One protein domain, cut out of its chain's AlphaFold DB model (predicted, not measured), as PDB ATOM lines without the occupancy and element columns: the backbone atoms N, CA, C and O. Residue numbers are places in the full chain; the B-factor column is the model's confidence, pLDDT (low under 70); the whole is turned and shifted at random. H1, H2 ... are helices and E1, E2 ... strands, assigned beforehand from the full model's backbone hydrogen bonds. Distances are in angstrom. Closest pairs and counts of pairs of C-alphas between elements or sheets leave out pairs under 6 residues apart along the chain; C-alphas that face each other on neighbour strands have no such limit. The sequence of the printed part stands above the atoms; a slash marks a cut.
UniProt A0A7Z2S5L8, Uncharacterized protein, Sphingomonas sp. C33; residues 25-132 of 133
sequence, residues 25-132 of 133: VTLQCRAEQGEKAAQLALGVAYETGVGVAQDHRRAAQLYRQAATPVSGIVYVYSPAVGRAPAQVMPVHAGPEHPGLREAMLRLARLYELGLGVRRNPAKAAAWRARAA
ATOM      1  N   VAL A  25     299.920 451.630 399.331       81.94
ATOM      2  CA  VAL A  25     298.946 451.614 398.230       81.94
ATOM      3  C   VAL A  25     299.597 451.132 396.930       81.94
ATOM      4  O   VAL A  25     299.057 450.271 396.241       81.94
ATOM      5  N   THR A  26     300.803 451.611 396.615       84.00
ATOM      6  CA  THR A  26     301.566 451.151 395.446       84.00
ATOM      7  C   THR A  26     301.930 449.672 395.560       84.00
ATOM      8  O   THR A  26     301.868 448.943 394.568       84.00
ATOM      9  N   LEU A  27     302.285 449.208 396.763       85.56
ATOM     10  CA  LEU A  27     302.549 447.793 397.027       85.56
ATOM     11  C   LEU A  27     301.295 446.932 396.863       85.56
ATOM     12  O   LEU A  27     301.402 445.839 396.316       85.56
ATOM     13  N   GLN A  28     300.124 447.412 397.285       85.56
ATOM     14  CA  GLN A  28     298.848 446.716 397.091       85.56
ATOM     15  C   GLN A  28     298.547 446.512 395.606       85.56
ATOM     16  O   GLN A  28     298.403 445.366 395.184       85.56
ATOM     17  N   CYS A  29     298.579 447.576 394.797       84.50
ATOM     18  CA  CYS A  29     298.330 447.459 393.357       84.50
ATOM     19  C   CYS A  29     299.303 446.485 392.674       84.50
ATOM     20  O   CYS A  29     298.900 445.655 391.862       84.50
ATOM     21  N   ARG A  30     300.595 446.543 393.012       83.56
ATOM     22  CA  ARG A  30     301.607 445.635 392.448       83.56
ATOM     23  C   ARG A  30     301.437 444.190 392.925       83.56
ATOM     24  O   ARG A  30     301.609 443.253 392.147       83.56
ATOM     25  N   ALA A  31     301.079 443.992 394.193       85.12
ATOM     26  CA  ALA A  31     300.828 442.668 394.751       85.12
ATOM     27  C   ALA A  31     299.608 441.997 394.099       85.12
ATOM     28  O   ALA A  31     299.648 440.792 393.831       85.12
ATOM     29  N   GLU A  32     298.567 442.776 393.795       83.06
ATOM     30  CA  GLU A  32     297.383 442.351 393.036       83.06
ATOM     31  C   GLU A  32     297.721 441.998 391.583       83.06
ATOM     32  O   GLU A  32     297.185 441.033 391.044       83.06
ATOM     33  N   GLN A  33     298.682 442.702 390.974       78.50
ATOM     34  CA  GLN A  33     299.231 442.363 389.654       78.50
ATOM     35  C   GLN A  33     300.131 441.112 389.660       78.50
ATOM     36  O   GLN A  33     300.618 440.690 388.613       78.50
ATOM     37  N   GLY A  34     300.353 440.491 390.822       78.56
ATOM     38  CA  GLY A  34     301.151 439.272 390.941       78.56
ATOM     39  C   GLY A  34     302.656 439.511 391.075       78.56
ATOM     40  O   GLY A  34     303.426 438.547 391.020       78.56
ATOM     41  N   GLU A  35     303.092 440.759 391.282       81.12
ATOM     42  CA  GLU A  35     304.504 441.089 391.474       81.12
ATOM     43  C   GLU A  35     305.003 440.481 392.798       81.12
ATOM     44  O   GLU A  35     304.628 440.900 393.895       81.12
ATOM     45  N   LYS A  36     305.872 439.468 392.705       82.44
ATOM     46  CA  LYS A  36     306.342 438.682 393.862       82.44
ATOM     47  C   LYS A  36     307.069 439.535 394.900       82.44
ATOM     48  O   LYS A  36     306.891 439.325 396.098       82.44
ATOM     49  N   ALA A  37     307.858 440.509 394.443       80.25
ATOM     50  CA  ALA A  37     308.556 441.450 395.313       80.25
ATOM     51  C   ALA A  37     307.571 442.322 396.108       80.25
ATOM     52  O   ALA A  37     307.747 442.506 397.312       80.25
ATOM     53  N   ALA A  38     306.489 442.782 395.469       84.81
ATOM     54  CA  ALA A  38     305.441 443.546 396.136       84.81
ATOM     55  C   ALA A  38     304.628 442.686 397.112       84.81
ATOM     56  O   ALA A  38     304.347 443.131 398.221       84.81
ATOM     57  N   GLN A  39     304.318 441.433 396.757       87.44
ATOM     58  CA  GLN A  39     303.675 440.478 397.669       87.44
ATOM     59  C   GLN A  39     304.537 440.217 398.914       87.44
ATOM     60  O   GLN A  39     304.019 440.202 400.029       87.44
ATOM     61  N   LEU A  40     305.858 440.069 398.755       86.19
ATOM     62  CA  LEU A  40     306.785 439.948 399.881       86.19
ATOM     63  C   LEU A  40     306.798 441.218 400.741       86.19
ATOM     64  O   LEU A  40     306.622 441.123 401.954       86.19
ATOM     65  N   ALA A  41     306.993 442.389 400.132       86.81
ATOM     66  CA  ALA A  41     307.077 443.659 400.851       86.81
ATOM     67  C   ALA A  41     305.780 443.970 401.612       86.81
ATOM     68  O   ALA A  41     305.818 444.256 402.807       86.81
ATOM     69  N   LEU A  42     304.623 443.803 400.966       89.62
ATOM     70  CA  LEU A  42     303.320 443.970 401.606       89.62
ATOM     71  C   LEU A  42     303.099 442.932 402.717       89.62
ATOM     72  O   LEU A  42     302.546 443.253 403.765       89.62
ATOM     73  N   GLY A  43     303.568 441.696 402.527       90.19
ATOM     74  CA  GLY A  43     303.537 440.674 403.569       90.19
ATOM     75  C   GLY A  43     304.342 441.086 404.802       90.19
ATOM     76  O   GLY A  43     303.856 440.934 405.918       90.19
ATOM     77  N   VAL A  44     305.537 441.662 404.609       88.31
ATOM     78  CA  VAL A  44     306.352 442.222 405.702       88.31
ATOM     79  C   VAL A  44     305.638 443.393 406.373       88.31
ATOM     80  O   VAL A  44     305.651 443.454 407.596       88.31
ATOM     81  N   ALA A  45     304.947 444.253 405.619       89.06
ATOM     82  CA  ALA A  45     304.159 445.354 406.173       89.06
ATOM     83  C   ALA A  45     303.107 444.846 407.165       89.06
ATOM     84  O   ALA A  45     303.007 445.344 408.283       89.06
ATOM     85  N   TYR A  46     302.363 443.805 406.780       90.44
ATOM     86  CA  TYR A  46     301.371 443.176 407.646       90.44
ATOM     87  C   TYR A  46     301.994 442.356 408.788       90.44
ATOM     88  O   TYR A  46     301.378 442.242 409.843       90.44
ATOM     89  N   GLU A  47     303.194 441.789 408.619       85.00
ATOM     90  CA  GLU A  47     303.914 441.096 409.701       85.00
ATOM     91  C   GLU A  47     304.363 442.081 410.792       85.00
ATOM     92  O   GLU A  47     304.203 441.792 411.978       85.00
ATOM     93  N   THR A  48     304.905 443.240 410.404       83.81
ATOM     94  CA  THR A  48     305.510 444.219 411.323       83.81
ATOM     95  C   THR A  48     304.566 445.341 411.753       83.81
ATOM     96  O   THR A  48     304.839 446.003 412.749       83.81
ATOM     97  N   GLY A  49     303.466 445.567 411.031       86.38
ATOM     98  CA  GLY A  49     302.551 446.687 411.266       86.38
ATOM     99  C   GLY A  49     303.062 448.038 410.743       86.38
ATOM    100  O   GLY A  49     302.634 449.087 411.216       86.38
ATOM    101  N   VAL A  50     304.003 448.045 409.793       81.12
ATOM    102  CA  VAL A  50     304.553 449.288 409.223       81.12
ATOM    103  C   VAL A  50     303.642 449.798 408.108       81.12
ATOM    104  O   VAL A  50     303.495 449.152 407.072       81.12
ATOM    105  N   GLY A  51     303.021 450.964 408.315       80.44
ATOM    106  CA  GLY A  51     302.120 451.602 407.341       80.44
ATOM    107  C   GLY A  51     300.760 450.906 407.165       80.44
ATOM    108  O   GLY A  51     299.903 451.417 406.448       80.44
ATOM    109  N   VAL A  52     300.544 449.768 407.830       86.25
ATOM    110  CA  VAL A  52     299.289 449.004 407.881       86.25
ATOM    111  C   VAL A  52     299.072 448.452 409.284       86.25
ATOM    112  O   VAL A  52     300.022 448.263 410.035       86.25
ATOM    113  N   ALA A  53     297.827 448.133 409.639       89.50
ATOM    114  CA  ALA A  53     297.564 447.375 410.858       89.50
ATOM    115  C   ALA A  53     298.211 445.982 410.768       89.50
ATOM    116  O   ALA A  53     298.085 445.303 409.746       89.50
ATOM    117  N   GLN A  54     298.884 445.557 411.841       89.06
ATOM    118  CA  GLN A  54     299.518 444.242 411.908       89.06
ATOM    119  C   GLN A  54     298.477 443.129 411.715       89.06
ATOM    120  O   GLN A  54     297.468 443.064 412.416       89.06
ATOM    121  N   ASP A  55     298.737 442.230 410.769       92.00
ATOM    122  CA  ASP A  55     297.870 441.108 410.433       92.00
ATOM    123  C   ASP A  55     298.699 439.921 409.927       92.00
ATOM    124  O   ASP A  55     298.987 439.750 408.738       92.00
ATOM    125  N   HIS A  56     299.037 439.027 410.853       86.12
ATOM    126  CA  HIS A  56     299.783 437.814 410.534       86.12
ATOM    127  C   HIS A  56     299.042 436.877 409.564       86.12
ATOM    128  O   HIS A  56     299.683 436.086 408.868       86.12
ATOM    129  N   ARG A  57     297.699 436.929 409.495       89.19
ATOM    130  CA  ARG A  57     296.932 436.090 408.558       89.19
ATOM    131  C   ARG A  57     297.154 436.568 407.129       89.19
ATOM    132  O   ARG A  57     297.442 435.746 406.256       89.19
ATOM    133  N   ARG A  58     297.060 437.883 406.902       89.75
ATOM    134  CA  ARG A  58     297.351 438.507 405.602       89.75
ATOM    135  C   ARG A  58     298.811 438.339 405.208       89.75
ATOM    136  O   ARG A  58     299.070 437.935 404.076       89.75
ATOM    137  N   ALA A  59     299.745 438.521 406.142       88.62
ATOM    138  CA  ALA A  59     301.163 438.252 405.898       88.62
ATOM    139  C   ALA A  59     301.386 436.813 405.391       88.62
ATOM    140  O   ALA A  59     301.993 436.599 404.343       88.62
ATOM    141  N   ALA A  60     300.794 435.814 406.058       86.69
ATOM    142  CA  ALA A  60     300.901 434.413 405.647       86.69
ATOM    143  C   ALA A  60     300.262 434.101 404.282       86.69
ATOM    144  O   ALA A  60     300.664 433.132 403.628       86.69
ATOM    145  N   GLN A  61     299.232 434.843 403.868       88.19
ATOM    146  CA  GLN A  61     298.633 434.707 402.537       88.19
ATOM    147  C   GLN A  61     299.538 435.303 401.461       88.19
ATOM    148  O   GLN A  61     299.842 434.619 400.485       88.19
ATOM    149  N   LEU A  62     300.027 436.523 401.672       89.31
ATOM    150  CA  LEU A  62     300.924 437.212 400.746       89.31
ATOM    151  C   LEU A  62     302.243 436.453 400.568       89.31
ATOM    152  O   LEU A  62     302.689 436.250 399.443       89.31
ATOM    153  N   TYR A  63     302.811 435.905 401.647       85.81
ATOM    154  CA  TYR A  63     303.989 435.043 401.539       85.81
ATOM    155  C   TYR A  63     303.710 433.747 400.795       85.81
ATOM    156  O   TYR A  63     304.573 433.287 400.059       85.81
ATOM    157  N   ARG A  64     302.518 433.155 400.935       84.62
ATOM    158  CA  ARG A  64     302.139 431.988 400.125       84.62
ATOM    159  C   ARG A  64     302.048 432.339 398.649       84.62
ATOM    160  O   ARG A  64     302.537 431.568 397.829       84.62
ATOM    161  N   GLN A  65     301.454 433.478 398.309       84.50
ATOM    162  CA  GLN A  65     301.365 433.945 396.926       84.50
ATOM    163  C   GLN A  65     302.757 434.210 396.348       84.50
ATOM    164  O   GLN A  65     303.057 433.721 395.259       84.50
ATOM    165  N   ALA A  66     303.631 434.866 397.112       83.06
ATOM    166  CA  ALA A  66     305.017 435.101 396.728       83.06
ATOM    167  C   ALA A  66     305.805 433.784 396.587       83.06
ATOM    168  O   ALA A  66     306.510 433.599 395.605       83.06
ATOM    169  N   ALA A  67     305.635 432.840 397.520       77.44
ATOM    170  CA  ALA A  67     306.316 431.542 397.559       77.44
ATOM    171  C   ALA A  67     305.790 430.511 396.549       77.44
ATOM    172  O   ALA A  67     306.417 429.469 396.348       77.44
ATOM    173  N   THR A  68     304.630 430.760 395.939       73.62
ATOM    174  CA  THR A  68     304.074 429.886 394.905       73.62
ATOM    175  C   THR A  68     304.715 430.264 393.573       73.62
ATOM    176  O   THR A  68     304.533 431.404 393.130       73.62
ATOM    177  N   PRO A  69     305.462 429.356 392.918       64.69
ATOM    178  CA  PRO A  69     305.934 429.585 391.557       64.69
ATOM    179  C   PRO A  69     304.730 429.876 390.664       64.69
ATOM    180  O   PRO A  69     303.665 429.288 390.867       64.69
ATOM    181  N   VAL A  70     304.872 430.766 389.685       62.47
ATOM    182  CA  VAL A  70     303.845 430.884 388.647       62.47
ATOM    183  C   VAL A  70     303.902 429.576 387.865       62.47
ATOM    184  O   VAL A  70     304.794 429.357 387.062       62.47
ATOM    185  N   SER A  71     303.030 428.627 388.192       53.91
ATOM    186  CA  SER A  71     303.072 427.302 387.583       53.91
ATOM    187  C   SER A  71     302.579 427.416 386.143       53.91
ATOM    188  O   SER A  71     301.388 427.309 385.880       53.91
ATOM    189  N   GLY A  72     303.495 427.688 385.218       56.03
ATOM    190  CA  GLY A  72     303.212 427.794 383.798       56.03
ATOM    191  C   GLY A  72     304.489 427.678 382.979       56.03
ATOM    192  O   GLY A  72     305.541 428.187 383.355       56.03
ATOM    193  N   ILE A  73     304.403 426.984 381.852       56.59
ATOM    194  CA  ILE A  73     305.368 427.162 380.773       56.59
ATOM    195  C   ILE A  73     304.930 428.442 380.062       56.59
ATOM    196  O   ILE A  73     303.806 428.512 379.567       56.59
ATOM    197  N   VAL A  74     305.779 429.465 380.053       62.59
ATOM    198  CA  VAL A  74     305.556 430.657 379.231       62.59
ATOM    199  C   VAL A  74     306.255 430.427 377.902       62.59
ATOM    200  O   VAL A  74     307.436 430.094 377.854       62.59
ATOM    201  N   TYR A  75     305.517 430.597 376.814       70.44
ATOM    202  CA  TYR A  75     306.074 430.534 375.472       70.44
ATOM    203  C   TYR A  75     306.610 431.914 375.103       70.44
ATOM    204  O   TYR A  75     305.842 432.866 374.969       70.44
ATOM    205  N   VAL A  76     307.929 432.027 374.964       74.25
ATOM    206  CA  VAL A  76     308.583 433.268 374.537       74.25
ATOM    207  C   VAL A  76     308.894 433.164 373.051       74.25
ATOM    208  O   VAL A  76     309.569 432.231 372.613       74.25
ATOM    209  N   TYR A  77     308.402 434.129 372.275       77.38
ATOM    210  CA  TYR A  77     308.772 434.293 370.875       77.38
ATOM    211  C   TYR A  77     310.085 435.074 370.775       77.38
ATOM    212  O   TYR A  77     310.176 436.209 371.239       77.38
ATOM    213  N   SER A  78     311.087 434.469 370.148       76.12
ATOM    214  CA  SER A  78     312.321 435.131 369.741       76.12
ATOM    215  C   SER A  78     312.246 435.426 368.239       76.12
ATOM    216  O   SER A  78     312.162 434.478 367.450       76.12
ATOM    217  N   PRO A  79     312.273 436.703 367.817       80.75
ATOM    218  CA  PRO A  79     312.270 437.059 366.401       80.75
ATOM    219  C   PRO A  79     313.545 436.571 365.696       80.75
ATOM    220  O   PRO A  79     314.572 436.340 366.334       80.75
ATOM    221  N   ALA A  80     313.475 436.428 364.370       83.81
ATOM    222  CA  ALA A  80     314.627 436.074 363.545       83.81
ATOM    223  C   ALA A  80     315.683 437.189 363.594       83.81
ATOM    224  O   ALA A  80     315.367 438.360 363.375       83.81
ATOM    225  N   VAL A  81     316.941 436.824 363.850       78.62
ATOM    226  CA  VAL A  81     318.075 437.757 363.858       78.62
ATOM    227  C   VAL A  81     319.133 437.240 362.886       78.62
ATOM    228  O   VAL A  81     319.750 436.195 363.096       78.62
ATOM    229  N   GLY A  82     319.343 437.969 361.788       85.31
ATOM    230  CA  GLY A  82     320.282 437.576 360.736       85.31
ATOM    231  C   GLY A  82     319.848 436.298 360.010       85.31
ATOM    232  O   GLY A  82     318.736 436.223 359.497       85.31
ATOM    233  N   ARG A  83     320.735 435.294 359.941       86.75
ATOM    234  CA  ARG A  83     320.436 433.979 359.333       86.75
ATOM    235  C   ARG A  83     319.711 433.012 360.282       86.75
ATOM    236  O   ARG A  83     319.347 431.923 359.848       86.75
ATOM    237  N   ALA A  84     319.525 433.372 361.555       73.69
ATOM    238  CA  ALA A  84     318.824 432.527 362.518       73.69
ATOM    239  C   ALA A  84     317.297 432.686 362.368       73.69
ATOM    240  O   ALA A  84     316.811 433.822 362.383       73.69
ATOM    241  N   PRO A  85     316.532 431.586 362.226       74.81
ATOM    242  CA  PRO A  85     315.079 431.641 362.105       74.81
ATOM    243  C   PRO A  85     314.412 432.056 363.424       74.81
ATOM    244  O   PRO A  85     314.974 431.889 364.506       74.81
ATOM    245  N   ALA A  86     313.190 432.584 363.332       83.50
ATOM    246  CA  ALA A  86     312.376 432.873 364.506       83.50
ATOM    247  C   ALA A  86     312.014 431.573 365.242       83.50
ATOM    248  O   ALA A  86     311.767 430.542 364.614       83.50
ATOM    249  N   GLN A  87     311.957 431.629 366.570       71.88
ATOM    250  CA  GLN A  87     311.729 430.452 367.405       71.88
ATOM    251  C   GLN A  87     310.808 430.774 368.581       71.88
ATOM    252  O   GLN A  87     310.901 431.839 369.187       71.88
ATOM    253  N   VAL A  88     309.934 429.829 368.926       80.06
ATOM    254  CA  VAL A  88     309.112 429.880 370.139       80.06
ATOM    255  C   VAL A  88     309.694 428.879 371.123       80.06
ATOM    256  O   VAL A  88     309.715 427.682 370.846       80.06
ATOM    257  N   MET A  89     310.185 429.366 372.259       69.62
ATOM    258  CA  MET A  89     310.792 428.522 373.285       69.62
ATOM    259  C   MET A  89     309.884 428.415 374.515       69.62
ATOM    260  O   MET A  89     309.384 429.439 374.992       69.62
ATOM    261  N   PRO A  90     309.668 427.200 375.053       57.59
ATOM    262  CA  PRO A  90     309.076 427.042 376.369       57.59
ATOM    263  C   PRO A  90     310.094 427.497 377.420       57.59
ATOM    264  O   PRO A  90     311.145 426.884 377.595       57.59
ATOM    265  N   VAL A  91     309.783 428.577 378.128       58.22
ATOM    266  CA  VAL A  91     310.532 429.030 379.299       58.22
ATOM    267  C   VAL A  91     309.728 428.629 380.528       58.22
ATOM    268  O   VAL A  91     308.536 428.929 380.625       58.22
ATOM    269  N   HIS A  92     310.355 427.942 381.486       54.47
ATOM    270  CA  HIS A  92     309.744 427.768 382.802       54.47
ATOM    271  C   HIS A  92     309.452 429.157 383.381       54.47
ATOM    272  O   HIS A  92     310.377 429.931 383.627       54.47
ATOM    273  N   ALA A  93     308.176 429.487 383.589       53.25
ATOM    274  CA  ALA A  93     307.786 430.752 384.194       53.25
ATOM    275  C   ALA A  93     308.094 430.705 385.690       53.25
ATOM    276  O   ALA A  93     307.249 430.436 386.532       53.25
ATOM    277  N   GLY A  94     309.346 430.910 386.050       52.28
ATOM    278  CA  GLY A  94     309.720 430.931 387.448       52.28
ATOM    279  C   GLY A  94     311.208 431.099 387.621       52.28
ATOM    280  O   GLY A  94     311.869 430.128 387.971       52.28
ATOM    281  N   PRO A  95     311.753 432.307 387.412       49.69
ATOM    282  CA  PRO A  95     313.015 432.625 388.044       49.69
ATOM    283  C   PRO A  95     312.807 432.566 389.562       49.69
ATOM    284  O   PRO A  95     311.769 432.988 390.085       49.69
ATOM    285  N   GLU A  96     313.807 432.067 390.277       55.72
ATOM    286  CA  GLU A  96     313.995 432.394 391.682       55.72
ATOM    287  C   GLU A  96     314.055 433.920 391.801       55.72
ATOM    288  O   GLU A  96     315.087 434.549 391.578       55.72
ATOM    289  N   HIS A  97     312.909 434.555 392.047       55.34
ATOM    290  CA  HIS A  97     312.886 435.997 392.210       55.34
ATOM    291  C   HIS A  97     313.674 436.343 393.479       55.34
ATOM    292  O   HIS A  97     313.507 435.654 394.494       55.34
ATOM    293  N   PRO A  98     314.492 437.412 393.478       53.34
ATOM    294  CA  PRO A  98     315.109 437.908 394.701       53.34
ATOM    295  C   PRO A  98     314.000 438.167 395.729       53.34
ATOM    296  O   PRO A  98     313.116 438.987 395.499       53.34
ATOM    297  N   GLY A  99     313.987 437.398 396.821       65.81
ATOM    298  CA  GLY A  99     312.927 437.441 397.838       65.81
ATOM    299  C   GLY A  99     311.980 436.233 397.872       65.81
ATOM    300  O   GLY A  99     311.308 436.037 398.882       65.81
ATOM    301  N   LEU A 100     311.972 435.357 396.860       72.31
ATOM    302  CA  LEU A 100     311.200 434.104 396.883       72.31
ATOM    303  C   LEU A 100     311.609 433.230 398.076       72.31
ATOM    304  O   LEU A 100     310.771 432.776 398.859       72.31
ATOM    305  N   ARG A 101     312.925 433.071 398.247       80.06
ATOM    306  CA  ARG A 101     313.532 432.374 399.383       80.06
ATOM    307  C   ARG A 101     313.120 432.994 400.714       80.06
ATOM    308  O   ARG A 101     312.781 432.284 401.656       80.06
ATOM    309  N   GLU A 102     313.108 434.320 400.791       81.06
ATOM    310  CA  GLU A 102     312.738 435.023 402.014       81.06
ATOM    311  C   GLU A 102     311.251 434.873 402.349       81.06
ATOM    312  O   GLU A 102     310.917 434.593 403.500       81.06
ATOM    313  N   ALA A 103     310.360 434.962 401.358       81.69
ATOM    314  CA  ALA A 103     308.933 434.708 401.546       81.69
ATOM    315  C   ALA A 103     308.686 433.299 402.104       81.69
ATOM    316  O   ALA A 103     307.902 433.126 403.038       81.69
ATOM    317  N   MET A 104     309.393 432.291 401.581       84.06
ATOM    318  CA  MET A 104     309.310 430.915 402.077       84.06
ATOM    319  C   MET A 104     309.788 430.789 403.529       84.06
ATOM    320  O   MET A 104     309.129 430.128 404.333       84.06
ATOM    321  N   LEU A 105     310.901 431.437 403.888       83.44
ATOM    322  CA  LEU A 105     311.438 431.412 405.253       83.44
ATOM    323  C   LEU A 105     310.517 432.127 406.252       83.44
ATOM    324  O   LEU A 105     310.251 431.592 407.331       83.44
ATOM    325  N   ARG A 106     309.978 433.296 405.888       84.88
ATOM    326  CA  ARG A 106     309.010 434.029 406.719       84.88
ATOM    327  C   ARG A 106     307.717 433.239 406.887       84.88
ATOM    328  O   ARG A 106     307.229 433.090 408.004       84.88
ATOM    329  N   LEU A 107     307.214 432.621 405.819       83.88
ATOM    330  CA  LEU A 107     306.055 431.733 405.898       83.88
ATOM    331  C   LEU A 107     306.307 430.521 406.802       83.88
ATOM    332  O   LEU A 107     305.431 430.150 407.587       83.88
ATOM    333  N   ALA A 108     307.490 429.909 406.717       86.19
ATOM    334  CA  ALA A 108     307.871 428.817 407.604       86.19
ATOM    335  C   ALA A 108     307.822 429.263 409.072       86.19
ATOM    336  O   ALA A 108     307.198 428.589 409.890       86.19
ATOM    337  N   ARG A 109     308.379 430.438 409.384       87.56
ATOM    338  CA  ARG A 109     308.340 431.031 410.726       87.56
ATOM    339  C   ARG A 109     306.905 431.234 411.228       87.56
ATOM    340  O   ARG A 109     306.603 430.860 412.361       87.56
ATOM    341  N   LEU A 110     306.000 431.748 410.390       83.75
ATOM    342  CA  LEU A 110     304.587 431.911 410.764       83.75
ATOM    343  C   LEU A 110     303.925 430.567 411.109       83.75
ATOM    344  O   LEU A 110     303.180 430.480 412.085       83.75
ATOM    345  N   TYR A 111     304.237 429.500 410.365       83.56
ATOM    346  CA  TYR A 111     303.751 428.149 410.670       83.56
ATOM    347  C   TYR A 111     304.354 427.549 411.943       83.56
ATOM    348  O   TYR A 111     303.662 426.798 412.628       83.56
ATOM    349  N   GLU A 112     305.601 427.851 412.297       83.94
ATOM    350  CA  GLU A 112     306.192 427.359 413.551       83.94
ATOM    351  C   GLU A 112     305.593 428.007 414.784       83.94
ATOM    352  O   GLU A 112     305.308 427.320 415.767       83.94
ATOM    353  N   LEU A 113     305.418 429.325 414.713       83.00
ATOM    354  CA  LEU A 113     304.934 430.135 415.821       83.00
ATOM    355  C   LEU A 113     303.404 430.121 415.912       83.00
ATOM    356  O   LEU A 113     302.848 430.459 416.950       83.00
ATOM    357  N   GLY A 114     302.709 429.706 414.848       84.31
ATOM    358  CA  GLY A 114     301.249 429.747 414.786       84.31
ATOM    359  C   GLY A 114     300.693 431.171 414.672       84.31
ATOM    360  O   GLY A 114     299.582 431.444 415.126       84.31
ATOM    361  N   LEU A 115     301.462 432.089 414.082       79.44
ATOM    362  CA  LEU A 115     301.073 433.486 413.910       79.44
ATOM    363  C   LEU A 115     300.218 433.626 412.652       79.44
ATOM    364  O   LEU A 115     300.697 433.455 411.533       79.44
ATOM    365  N   GLY A 116     298.922 433.891 412.829       75.44
ATOM    366  CA  GLY A 116     297.978 434.047 411.715       75.44
ATOM    367  C   GLY A 116     297.672 432.759 410.930       75.44
ATOM    368  O   GLY A 116     296.838 432.747 410.026       75.44
ATOM    369  N   VAL A 117     298.293 431.643 411.293       80.62
ATOM    370  CA  VAL A 117     298.018 430.305 410.766       80.62
ATOM    371  C   VAL A 117     298.024 429.311 411.915       80.62
ATOM    372  O   VAL A 117     298.655 429.533 412.941       80.62
ATOM    373  N   ARG A 118     297.342 428.174 411.753       81.75
ATOM    374  CA  ARG A 118     297.455 427.091 412.732       81.75
ATOM    375  C   ARG A 118     298.904 426.598 412.757       81.75
ATOM    376  O   ARG A 118     299.433 426.240 411.700       81.75
ATOM    377  N   ARG A 119     299.506 426.555 413.951       87.38
ATOM    378  CA  ARG A 119     300.860 426.031 414.165       87.38
ATOM    379  C   ARG A 119     301.010 424.669 413.486       87.38
ATOM    380  O   ARG A 119     300.210 423.764 413.717       87.38
ATOM    381  N   ASN A 120     302.014 424.543 412.626       82.62
ATOM    382  CA  ASN A 120     302.304 423.328 411.881       82.62
ATOM    383  C   ASN A 120     303.813 423.239 411.571       82.62
ATOM    384  O   ASN A 120     304.259 423.723 410.526       82.62
ATOM    385  N   PRO A 121     304.605 422.613 412.457       84.44
ATOM    386  CA  PRO A 121     306.052 422.504 412.277       84.44
ATOM    387  C   PRO A 121     306.437 421.685 411.034       84.44
ATOM    388  O   PRO A 121     307.424 422.004 410.378       84.44
ATOM    389  N   ALA A 122     305.634 420.690 410.642       80.94
ATOM    390  CA  ALA A 122     305.882 419.905 409.431       80.94
ATOM    391  C   ALA A 122     305.777 420.763 408.158       80.94
ATOM    392  O   ALA A 122     306.649 420.710 407.289       80.94
ATOM    393  N   LYS A 123     304.751 421.623 408.064       77.31
ATOM    394  CA  LYS A 123     304.626 422.590 406.961       77.31
ATOM    395  C   LYS A 123     305.764 423.604 406.969       77.31
ATOM    396  O   LYS A 123     306.267 423.941 405.902       77.31
ATOM    397  N   ALA A 124     306.188 424.071 408.141       78.94
ATOM    398  CA  ALA A 124     307.327 424.976 408.242       78.94
ATOM    399  C   ALA A 124     308.624 424.342 407.720       78.94
ATOM    400  O   ALA A 124     309.335 424.959 406.926       78.94
ATOM    401  N   ALA A 125     308.906 423.094 408.103       81.31
ATOM    402  CA  ALA A 125     310.059 422.346 407.609       81.31
ATOM    403  C   ALA A 125     310.015 422.167 406.083       81.31
ATOM    404  O   ALA A 125     311.020 422.390 405.412       81.31
ATOM    405  N   ALA A 126     308.842 421.862 405.518       78.88
ATOM    406  CA  ALA A 126     308.667 421.751 404.071       78.88
ATOM    407  C   ALA A 126     308.972 423.070 403.333       78.88
ATOM    408  O   ALA A 126     309.656 423.063 402.309       78.88
ATOM    409  N   TRP A 127     308.511 424.210 403.862       78.88
ATOM    410  CA  TRP A 127     308.816 425.524 403.288       78.88
ATOM    411  C   TRP A 127     310.301 425.882 403.395       78.88
ATOM    412  O   TRP A 127     310.864 426.398 402.433       78.88
ATOM    413  N   ARG A 128     310.967 425.539 404.505       77.56
ATOM    414  CA  ARG A 128     312.425 425.709 404.630       77.56
ATOM    415  C   ARG A 128     313.211 424.842 403.663       77.56
ATOM    416  O   ARG A 128     314.159 425.329 403.064       77.56
ATOM    417  N   ALA A 129     312.811 423.584 403.496       80.81
ATOM    418  CA  ALA A 129     313.462 422.674 402.563       80.81
ATOM    419  C   ALA A 129     313.361 423.185 401.118       80.81
ATOM    420  O   ALA A 129     314.322 423.076 400.366       80.81
ATOM    421  N   ARG A 130     312.226 423.794 400.740       76.25
ATOM    422  CA  ARG A 130     312.069 424.458 399.433       76.25
ATOM    423  C   ARG A 130     312.929 425.712 399.294       76.25
ATOM    424  O   ARG A 130     313.409 425.962 398.206       76.25
ATOM    425  N   ALA A 131     313.143 426.460 400.375       78.69
ATOM    426  CA  ALA A 131     313.997 427.650 400.394       78.69
ATOM    427  C   ALA A 131     315.511 427.339 400.404       78.69
ATOM    428  O   ALA A 131     316.327 428.260 400.362       78.69
ATOM    429  N   ALA A 132     315.897 426.074 400.572       76.75
ATOM    430  CA  ALA A 132     317.291 425.631 400.641       76.75
ATOM    431  C   ALA A 132     317.761 424.890 399.378       76.75
ATOM    432  O   ALA A 132     318.931 424.523 399.307       76.75
TER     433      ALA A 132
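Overview. This is residues 25 to 132 of the 133 residues of an uncharacterized protein of Sphingomonas sp. C33 (UniProt A0A7Z2S5L8). A flat body of five helices has a long two-stranded arm reaching from one end. In the body, H2, H3 and H4 form an up-and-down bundle, each running against the one before; H1 packs on H2 at one side and H5 on H4 at the other, while the arm is the hairpin of E1 and E2, whose tip, residues 80 to 85, sticks out. The printed part has 108 residues, in the order H1, H2, H3, E1, E2, H4, H5, and its class is mostly helix. It is loose, with a radius of gyration of the C-alphas of 17.3 A, and spans 58 by 33 by 17 A, the arm making the length.

Along the chain. H1, residues 25 to 32, begins at C-alpha 25 (298.946, 451.614, 398.230). H2, residues 36 to 48, is 18.3 A long, and H3, residues 56 to 67, is 15.8 A. E1, residues 73 to 78, and E2, residues 87 to 92, are 15.3 A and 15.8 A. H4, residues 100 to 113, is 20.3 A; H5, residues 121 to 130, ends at C-alpha 130 (312.069, 424.458, 399.433).

Arrangement. H2 and H3, a helical hairpin, touch at Gly 43 and Ala 59, their closest C-alphas, 4.1 A apart. H3 touches H4 at a shallow tilt of 34.9 degrees, only just short of steep, with the C-alphas of Tyr 63 and Ala 103 closest, 5.0 A. H4 and H5, also a helical hairpin, touch, closest at C-alphas 108 and 124, 3.9 A. H1 touches residues 37 to 42 of H2, closest at C-alphas 31 and 39, 4.6 A, at a steep tilt of 57 degrees. E1 and E2 are antiparallel, with N 76 and O 89 within hydrogen-bond range at 3.0 A. In H1 to H5, every O i to N i+4 pair is within range.

Size, cuts and confidence. The farthest C-alphas, of Arg 83 and Gly 114, are 58.8 A apart. The printed part has no cut and no long link. pLDDT is under 70 at residues 69 to 74 and 89 to 99.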